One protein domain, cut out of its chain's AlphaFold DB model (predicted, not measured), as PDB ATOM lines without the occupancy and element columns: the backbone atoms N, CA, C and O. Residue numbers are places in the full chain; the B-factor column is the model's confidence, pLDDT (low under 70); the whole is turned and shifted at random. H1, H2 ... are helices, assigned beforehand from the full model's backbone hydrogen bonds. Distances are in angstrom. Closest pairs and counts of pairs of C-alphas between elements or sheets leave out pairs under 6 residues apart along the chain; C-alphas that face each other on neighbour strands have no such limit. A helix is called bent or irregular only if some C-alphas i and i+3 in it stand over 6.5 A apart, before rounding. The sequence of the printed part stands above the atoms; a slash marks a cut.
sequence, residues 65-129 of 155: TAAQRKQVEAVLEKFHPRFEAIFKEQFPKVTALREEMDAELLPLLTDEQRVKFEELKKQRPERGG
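This is residues 65 to 129 of the 155 residues of an uncharacterized protein of Archangium gephyra (UniProt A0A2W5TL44). A long bent helix, H1, makes the length, and after a tight turn the short helix H2 folds back loosely beside the end of its arm H1b, as a hook; residues 65 to 86 stick out. The printed part has 65 residues and two named helices, H1 then H2, all helix; it is extended, with a radius of gyration of the C-alphas of 18.7 A, a rod spanning 57 by 25 by 13 A.

Find C-alpha 66 at (4.572, 72.631, -44.137), where H1, residues 66 to 108, begins. By its hydrogen bonds it was assigned as one helix, but it is bent: C-alphas 78 and 81 are 7.2 A apart. Arm H1a, residues 66 to 78, measures 18.6 A; H1b, residues 81 to 108, measures 40.7 A and is irregular, C-alphas 89 and 92 being 6.9 A apart, with a kink of 36 degrees near residue 90. H2, residues 111 to 122, runs 17.2 A to C-alpha 122 at (-23.763, 46.877, -32.384).

H1a and H1b are only just about perpendicular, at 70.3 degrees. H1b and H2 are close but not clearly touching, their closest C-alphas, of Leu 106 and Arg 114, 6.5 A apart, at a shallow tilt of 7 degrees, opposite ways. H1a and H2 are apart. Every O i to N i+4 pair is within hydrogen-bond range in H1a and H2, and 20 of 24 in H1b.

The farthest C-alphas, of Ala 67 and Asp 111, are 57.1 A apart. The printed part has no cut, and the link from H1 to H2 is tight. Residues 125 to 129 have pLDDT under 70.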
ATOM      1  N   THR A  65       7.047  68.409 -44.548       92.31
ATOM      2  CA  THR A  65       7.228  69.862 -44.403       92.31
ATOM      3  C   THR A  65       5.889  70.596 -44.542       92.31
ATOM      4  O   THR A  65       4.942  70.091 -45.151       92.31
ATOM      5  N   ALA A  66       5.798  71.830 -44.039       85.94
ATOM      6  CA  ALA A  66       4.572  72.631 -44.137       85.94
ATOM      7  C   ALA A  66       4.095  72.822 -45.593       85.94
ATOM      8  O   ALA A  66       2.898  72.748 -45.877       85.94
ATOM      9  N   ALA A  67       5.033  73.014 -46.527       86.44
ATOM     10  CA  ALA A  67       4.725  73.142 -47.948       86.44
ATOM     11  C   ALA A  67       4.178  71.833 -48.544       86.44
ATOM     12  O   ALA A  67       3.169  71.859 -49.249       86.44
ATOM     13  N   GLN A  68       4.791  70.688 -48.223       88.50
ATOM     14  CA  GLN A  68       4.322  69.374 -48.677       88.50
ATOM     15  C   GLN A  68       2.951  69.032 -48.095       88.50
ATOM     16  O   GLN A  68       2.070  68.593 -48.827       88.50
ATOM     17  N   ARG A  69       2.737  69.290 -46.800       88.06
ATOM     18  CA  ARG A  69       1.445  69.079 -46.135       88.06
ATOM     19  C   ARG A  69       0.318  69.801 -46.867       88.06
ATOM     20  O   ARG A  69      -0.677  69.168 -47.200       88.06
ATOM     21  N   LYS A  70       0.510  71.081 -47.200       87.19
ATOM     22  CA  LYS A  70      -0.488  71.874 -47.935       87.19
ATOM     23  C   LYS A  70      -0.803  71.287 -49.315       87.19
ATOM     24  O   LYS A  70      -1.955  71.290 -49.742       87.19
ATOM     25  N   GLN A  71       0.207  70.775 -50.021       90.19
ATOM     26  CA  GLN A  71       0.008  70.125 -51.320       90.19
ATOM     27  C   GLN A  71      -0.756  68.803 -51.184       90.19
ATOM     28  O   GLN A  71      -1.673  68.545 -51.961       90.19
ATOM     29  N   VAL A  72      -0.415  67.985 -50.186       90.31
ATOM     30  CA  VAL A  72      -1.104  66.717 -49.909       90.31
ATOM     31  C   VAL A  72      -2.559  66.962 -49.518       90.31
ATOM     32  O   VAL A  72      -3.444  66.298 -50.049       90.31
ATOM     33  N   GLU A  73      -2.828  67.937 -48.650       86.38
ATOM     34  CA  GLU A  73      -4.191  68.328 -48.272       86.38
ATOM     35  C   GLU A  73      -5.017  68.727 -49.499       86.38
ATOM     36  O   GLU A  73      -6.112  68.202 -49.689       86.38
ATOM     37  N   ALA A  74      -4.461  69.540 -50.403       87.94
ATOM     38  CA  ALA A  74      -5.140  69.916 -51.643       87.94
ATOM     39  C   ALA A  74      -5.453  68.706 -52.549       87.94
ATOM     40  O   ALA A  74      -6.512  68.646 -53.180       87.94
ATOM     41  N   VAL A  75      -4.555  67.714 -52.614       91.06
ATOM     42  CA  VAL A  75      -4.810  66.459 -53.339       91.06
ATOM     43  C   VAL A  75      -5.945  65.681 -52.672       91.06
ATOM     44  O   VAL A  75      -6.869  65.245 -53.357       91.06
ATOM     45  N   LEU A  76      -5.918  65.530 -51.349       87.44
ATOM     46  CA  LEU A  76      -6.957  64.809 -50.614       87.44
ATOM     47  C   LEU A  76      -8.332  65.466 -50.777       87.44
ATOM     48  O   LEU A  76      -9.298  64.762 -51.063       87.44
ATOM     49  N   GLU A  77      -8.421  66.793 -50.677       87.06
ATOM     50  CA  GLU A  77      -9.664  67.543 -50.898       87.06
ATOM     51  C   GLU A  77     -10.203  67.353 -52.318       87.06
ATOM     52  O   GLU A  77     -11.394  67.096 -52.503       87.06
ATOM     53  N   LYS A  78      -9.324  67.386 -53.328       90.50
ATOM     54  CA  LYS A  78      -9.702  67.161 -54.731       90.50
ATOM     55  C   LYS A  78     -10.337  65.785 -54.958       90.50
ATOM     56  O   LYS A  78     -11.244  65.657 -55.783       90.50
ATOM     57  N   PHE A  79      -9.854  64.748 -54.275       88.19
ATOM     58  CA  PHE A  79     -10.349  63.378 -54.449       88.19
ATOM     59  C   PHE A  79     -11.453  62.982 -53.461       88.19
ATOM     60  O   PHE A  79     -12.187  62.034 -53.741       88.19
ATOM     61  N   HIS A  80     -11.628  63.717 -52.361       83.69
ATOM     62  CA  HIS A  80     -12.656  63.463 -51.352       83.69
ATOM     63  C   HIS A  80     -14.066  63.214 -51.924       83.69
ATOM     64  O   HIS A  80     -14.631  62.160 -51.621       83.69
ATOM     65  N   PRO A  81     -14.628  64.072 -52.803       86.75
ATOM     66  CA  PRO A  81     -15.984  63.859 -53.318       86.75
ATOM     67  C   PRO A  81     -16.105  62.595 -54.178       86.75
ATOM     68  O   PRO A  81     -17.154  61.956 -54.197       86.75
ATOM     69  N   ARG A  82     -15.030  62.191 -54.871       88.50
ATOM     70  CA  ARG A  82     -15.027  60.952 -55.668       88.50
ATOM     71  C   ARG A  82     -15.073  59.723 -54.768       88.50
ATOM     72  O   ARG A  82     -15.847  58.809 -55.033       88.50
ATOM     73  N   PHE A  83     -14.285  59.715 -53.692       82.44
ATOM     74  CA  PHE A  83     -14.353  58.651 -52.691       82.44
ATOM     75  C   PHE A  83     -15.720  58.598 -52.012       82.44
ATOM     76  O   PHE A  83     -16.264  57.512 -51.836       82.44
ATOM     77  N   GLU A  84     -16.292  59.751 -51.668       83.56
ATOM     78  CA  GLU A  84     -17.616  59.819 -51.054       83.56
ATOM     79  C   GLU A  84     -18.703  59.255 -51.980       83.56
ATOM     80  O   GLU A  84     -19.550  58.488 -51.525       83.56
ATOM     81  N   ALA A  85     -18.657  59.578 -53.275       85.62
ATOM     82  CA  ALA A  85     -19.595  59.054 -54.264       85.62
ATOM     83  C   ALA A  85     -19.506  57.524 -54.384       85.62
ATOM     84  O   ALA A  85     -20.523  56.842 -54.263       85.62
ATOM     85  N   ILE A  86     -18.289  56.984 -54.533       88.00
ATOM     86  CA  ILE A  86     -18.060  55.532 -54.587       88.00
ATOM     87  C   ILE A  86     -18.570  54.868 -53.307       88.00
ATOM     88  O   ILE A  86     -19.257  53.851 -53.361       88.00
ATOM     89  N   PHE A  87     -18.264  55.453 -52.149       82.38
ATOM     90  CA  PHE A  87     -18.700  54.911 -50.870       82.38
ATOM     91  C   PHE A  87     -20.225  54.898 -50.758       82.38
ATOM     92  O   PHE A  87     -20.788  53.868 -50.414       82.38
ATOM     93  N   LYS A  88     -20.910  55.996 -51.098       84.06
ATOM     94  CA  LYS A  88     -22.381  56.065 -51.082       84.06
ATOM     95  C   LYS A  88     -23.029  55.029 -52.000       84.06
ATOM     96  O   LYS A  88     -24.063  54.480 -51.639       84.06
ATOM     97  N   GLU A  89     -22.428  54.753 -53.154       87.75
ATOM     98  CA  GLU A  89     -22.961  53.782 -54.109       87.75
ATOM     99  C   GLU A  89     -22.733  52.326 -53.670       87.75
ATOM    100  O   GLU A  89     -23.624  51.486 -53.798       87.75
ATOM    101  N   GLN A  90     -21.544  52.005 -53.150       86.81
ATOM    102  CA  GLN A  90     -21.187  50.620 -52.820       86.81
ATOM    103  C   GLN A  90     -21.557  50.224 -51.387       86.81
ATOM    104  O   GLN A  90     -21.781  49.043 -51.126       86.81
ATOM    105  N   PHE A  91     -21.650  51.179 -50.456       84.62
ATOM    106  CA  PHE A  91     -21.934  50.899 -49.048       84.62
ATOM    107  C   PHE A  91     -23.220  50.078 -48.841       84.62
ATOM    108  O   PHE A  91     -23.137  49.068 -48.145       84.62
ATOM    109  N   PRO A  92     -24.364  50.392 -49.485       88.38
ATOM    110  CA  PRO A  92     -25.573  49.579 -49.346       88.38
ATOM    111  C   PRO A  92     -25.381  48.124 -49.791       88.38
ATOM    112  O   PRO A  92     -25.879  47.216 -49.133       88.38
ATOM    113  N   LYS A  93     -24.612  47.886 -50.863       88.44
ATOM    114  CA  LYS A  93     -24.334  46.530 -51.366       88.44
ATOM    115  C   LYS A  93     -23.498  45.726 -50.375       88.44
ATOM    116  O   LYS A  93     -23.774  44.556 -50.136       88.44
ATOM    117  N   VAL A  94     -22.491  46.363 -49.776       86.44
ATOM    118  CA  VAL A  94     -21.653  45.737 -48.744       86.44
ATOM    119  C   VAL A  94     -22.473  45.431 -47.491       86.44
ATOM    120  O   VAL A  94     -22.293  44.373 -46.899       86.44
ATOM    121  N   THR A  95     -23.366  46.335 -47.084       86.06
ATOM    122  CA  THR A  95     -24.259  46.108 -45.941       86.06
ATOM    123  C   THR A  95     -25.194  44.932 -46.196       86.06
ATOM    124  O   THR A  95     -25.253  44.040 -45.357       86.06
ATOM    125  N   ALA A  96     -25.828  44.868 -47.369       89.69
ATOM    126  CA  ALA A  96     -26.698  43.752 -47.737       89.69
ATOM    127  C   ALA A  96     -25.954  42.405 -47.717       89.69
ATOM    128  O   ALA A  96     -26.422  41.453 -47.102       89.69
ATOM    129  N   LEU A  97     -24.750  42.344 -48.298       91.06
ATOM    130  CA  LEU A  97     -23.934  41.125 -48.290       91.06
ATOM    131  C   LEU A  97     -23.542  40.692 -46.866       91.06
ATOM    132  O   LEU A  97     -23.457  39.504 -46.567       91.06
ATOM    133  N   ARG A  98     -23.291  41.651 -45.967       88.88
ATOM    134  CA  ARG A  98     -23.020  41.348 -44.555       88.88
ATOM    135  C   ARG A  98     -24.251  40.797 -43.846       88.88
ATOM    136  O   ARG A  98     -24.104  39.888 -43.045       88.88
ATOM    137  N   GLU A  99     -25.431  41.347 -44.113       91.19
ATOM    138  CA  GLU A  99     -26.685  40.852 -43.534       91.19
ATOM    139  C   GLU A  99     -27.012  39.435 -44.012       91.19
ATOM    140  O   GLU A  99     -27.419  38.606 -43.204       91.19
ATOM    141  N   GLU A 100     -26.768  39.144 -45.289       93.31
ATOM    142  CA  GLU A 100     -26.885  37.799 -45.859       93.31
ATOM    143  C   GLU A 100     -25.936  36.814 -45.163       93.31
ATOM    144  O   GLU A 100     -26.370  35.788 -44.644       93.31
ATOM    145  N   MET A 101     -24.656  37.178 -45.041       92.88
ATOM    146  CA  MET A 101     -23.669  36.380 -44.310       92.88
ATOM    147  C   MET A 101     -24.066  36.168 -42.839       92.88
ATOM    148  O   MET A 101     -23.956  35.058 -42.323       92.88
ATOM    149  N   ASP A 102     -24.527  37.212 -42.145       92.25
ATOM    150  CA  ASP A 102     -24.982  37.102 -40.756       92.25
ATOM    151  C   ASP A 102     -26.169  36.119 -40.648       92.25
ATOM    152  O   ASP A 102     -26.215  35.315 -39.716       92.25
ATOM    153  N   ALA A 103     -27.103  36.135 -41.607       94.69
ATOM    154  CA  ALA A 103     -28.256  35.236 -41.630       94.69
ATOM    155  C   ALA A 103     -27.864  33.762 -41.826       94.69
ATOM    156  O   ALA A 103     -28.504  32.884 -41.247       94.69
ATOM    157  N   GLU A 104     -26.802  33.486 -42.586       94.62
ATOM    158  CA  GLU A 104     -26.251  32.134 -42.738       94.62
ATOM    159  C   GLU A 104     -25.465  31.665 -41.507       94.62
ATOM    160  O   GLU A 104     -25.465  30.478 -41.182       94.62
ATOM    161  N   LEU A 105     -24.807  32.586 -40.794       94.00
ATOM    162  CA  LEU A 105     -24.005  32.261 -39.613       94.00
ATOM    163  C   LEU A 105     -24.852  32.048 -38.355       94.00
ATOM    164  O   LEU A 105     -24.544  31.157 -37.565       94.00
ATOM    165  N   LEU A 106     -25.907  32.841 -38.149       93.62
ATOM    166  CA  LEU A 106     -26.726  32.801 -36.929       93.62
ATOM    167  C   LEU A 106     -27.259  31.397 -36.563       93.62
ATOM    168  O   LEU A 106     -27.224  31.064 -35.376       93.62
ATOM    169  N   PRO A 107     -27.720  30.551 -37.507       96.25
ATOM    170  CA  PRO A 107     -28.165  29.187 -37.213       96.25
ATOM    171  C   PRO A 107     -27.053  28.241 -36.742       96.25
ATOM    172  O   PRO A 107     -27.352  27.221 -36.128       96.25
ATOM    173  N   LEU A 108     -25.785  28.554 -37.032       96.69
ATOM    174  CA  LEU A 108     -24.628  27.737 -36.650       96.69
ATOM    175  C   LEU A 108     -24.143  28.024 -35.222       96.69
ATOM    176  O   LEU A 108     -23.281  27.311 -34.708       96.69
ATOM    177  N   LEU A 109     -24.664  29.078 -34.592       95.38
ATOM    178  CA  LEU A 109     -24.235  29.548 -33.280       95.38
ATOM    179  C   LEU A 109     -25.128  29.005 -32.160       95.38
ATOM    180  O   LEU A 109     -26.346  28.880 -32.305       95.38
ATOM    181  N   THR A 110     -24.528  28.760 -30.995       96.25
ATOM    182  CA  THR A 110     -25.287  28.499 -29.763       96.25
ATOM    183  C   THR A 110     -26.025  29.757 -29.294       96.25
ATOM    184  O   THR A 110     -25.719  30.872 -29.719       96.25
ATOM    185  N   ASP A 111     -26.993  29.612 -28.387       94.00
ATOM    186  CA  ASP A 111     -27.739  30.756 -27.832       94.00
ATOM    187  C   ASP A 111     -26.818  31.811 -27.204       94.00
ATOM    188  O   ASP A 111     -26.938  33.002 -27.493       94.00
ATOM    189  N   GLU A 112     -25.836  31.374 -26.414       91.56
ATOM    190  CA  GLU A 112     -24.854  32.262 -25.784       91.56
ATOM    191  C   GLU A 112     -23.987  32.991 -26.823       91.56
ATOM    192  O   GLU A 112     -23.718  34.190 -26.704       91.56
ATOM    193  N   GLN A 113     -23.585  32.288 -27.887       93.50
ATOM    194  CA  GLN A 113     -22.796  32.863 -28.976       93.50
ATOM    195  C   GLN A 113     -23.601  33.872 -29.797       93.50
ATOM    196  O   GLN A 113     -23.043  34.893 -30.195       93.50
ATOM    197  N   ARG A 114     -24.902  33.639 -30.009       93.00
ATOM    198  CA  ARG A 114     -25.799  34.582 -30.697       93.00
ATOM    199  C   ARG A 114     -25.918  35.903 -29.945       93.00
ATOM    200  O   ARG A 114     -25.795  36.964 -30.553       93.00
ATOM    201  N   VAL A 115     -26.074  35.853 -28.622       92.94
ATOM    202  CA  VAL A 115     -26.118  37.064 -27.783       92.94
ATOM    203  C   VAL A 115     -24.809  37.851 -27.893       92.94
ATOM    204  O   VAL A 115     -24.836  39.065 -28.106       92.94
ATOM    205  N   LYS A 116     -23.657  37.168 -27.822       92.00
ATOM    206  CA  LYS A 116     -22.344  37.812 -27.994       92.00
ATOM    207  C   LYS A 116     -22.159  38.379 -29.407       92.00
ATOM    208  O   LYS A 116     -21.593  39.458 -29.564       92.00
ATOM    209  N   PHE A 117     -22.639  37.677 -30.430       90.50
ATOM    210  CA  PHE A 117     -22.552  38.106 -31.823       90.50
ATOM    211  C   PHE A 117     -23.323  39.407 -32.080       90.50
ATOM    212  O   PHE A 117     -22.774  40.337 -32.671       90.50
ATOM    213  N   GLU A 118     -24.551  39.515 -31.573       88.94
ATOM    214  CA  GLU A 118     -25.367  40.729 -31.689       88.94
ATOM    215  C   GLU A 118     -24.755  41.926 -30.947       88.94
ATOM    216  O   GLU A 118     -24.781  43.056 -31.441       88.94
ATOM    217  N   GLU A 119     -24.136  41.694 -29.787       89.50
ATOM    218  CA  GLU A 119     -23.408  42.734 -29.056       89.50
ATOM    219  C   GLU A 119     -22.201  43.245 -29.862       89.50
ATOM    220  O   GLU A 119     -22.026  44.451 -30.054       89.50
ATOM    221  N   LEU A 120     -21.417  42.331 -30.443       86.12
ATOM    222  CA  LEU A 120     -20.297  42.687 -31.317       86.12
ATOM    223  C   LEU A 120     -20.758  43.412 -32.588       86.12
ATOM    224  O   LEU A 120     -20.051  44.295 -33.078       86.12
ATOM    225  N   LYS A 121     -21.935  43.074 -33.126       85.62
ATOM    226  CA  LYS A 121     -22.525  43.743 -34.292       85.62
ATOM    227  C   LYS A 121     -22.860  45.204 -33.992       85.62
ATOM    228  O   LYS A 121     -22.514  46.066 -34.797       85.62
ATOM    229  N   LYS A 122     -23.437  45.502 -32.823       82.62
ATOM    230  CA  LYS A 122     -23.763  46.877 -32.384       82.62
ATOM    231  C   LYS A 122     -22.533  47.757 -32.167       82.62
ATOM    232  O   LYS A 122     -22.606  48.970 -32.335       82.62
ATOM    233  N   GLN A 123     -21.395  47.158 -31.821       78.44
ATOM    234  CA  GLN A 123     -20.128  47.875 -31.642       78.44
ATOM    235  C   GLN A 123     -19.440  48.225 -32.972       78.44
ATOM    236  O   GLN A 123     -18.464  48.984 -32.987       78.44
ATOM    237  N   ARG A 124     -19.930  47.708 -34.108       72.62
ATOM    238  CA  ARG A 124     -19.391  48.059 -35.424       72.62
ATOM    239  C   ARG A 124     -19.822  49.486 -35.784       72.62
ATOM    240  O   ARG A 124     -21.012  49.785 -35.775       72.62
ATOM    241  N   PRO A 125     -18.886  50.379 -36.148       63.69
ATOM    242  CA  PRO A 125     -19.259  51.706 -36.613       63.69
ATOM    243  C   PRO A 125     -20.075  51.600 -37.910       63.69
ATOM    244  O   PRO A 125     -19.625  50.982 -38.874       63.69
ATOM    245  N   GLU A 126     -21.237  52.263 -37.955       57.06
ATOM    246  CA  GLU A 126     -22.148  52.279 -39.117       57.06
ATOM    247  C   GLU A 126     -21.485  52.786 -40.405       57.06
ATOM    248  O   GLU A 126     -21.917  52.480 -41.512       57.06
ATOM    249  N   ARG A 127     -20.387  53.537 -40.299       53.50
ATOM    250  CA  ARG A 127     -19.589  53.929 -41.461       53.50
ATOM    251  C   ARG A 127     -18.649  52.797 -41.827       53.50
ATOM    252  O   ARG A 127     -17.582  52.706 -41.231       53.50
ATOM    253  N   GLY A 128     -19.076  52.007 -42.817       52.31
ATOM    254  CA  GLY A 128     -18.428  50.910 -43.558       52.31
ATOM    255  C   GLY A 128     -16.906  50.892 -43.681       52.31
ATOM    256  O   GLY A 128     -16.359  50.771 -44.773       52.31
ATOM    257  N   GLY A 129     -16.203  50.940 -42.559       47.78
ATOM    258  CA  GLY A 129     -14.806  50.603 -42.485       47.78
ATOM    259  C   GLY A 129     -14.680  49.121 -42.793       47.78
ATOM    260  O   GLY A 129     -15.101  48.278 -42.004       47.78
TER     261      GLY A 129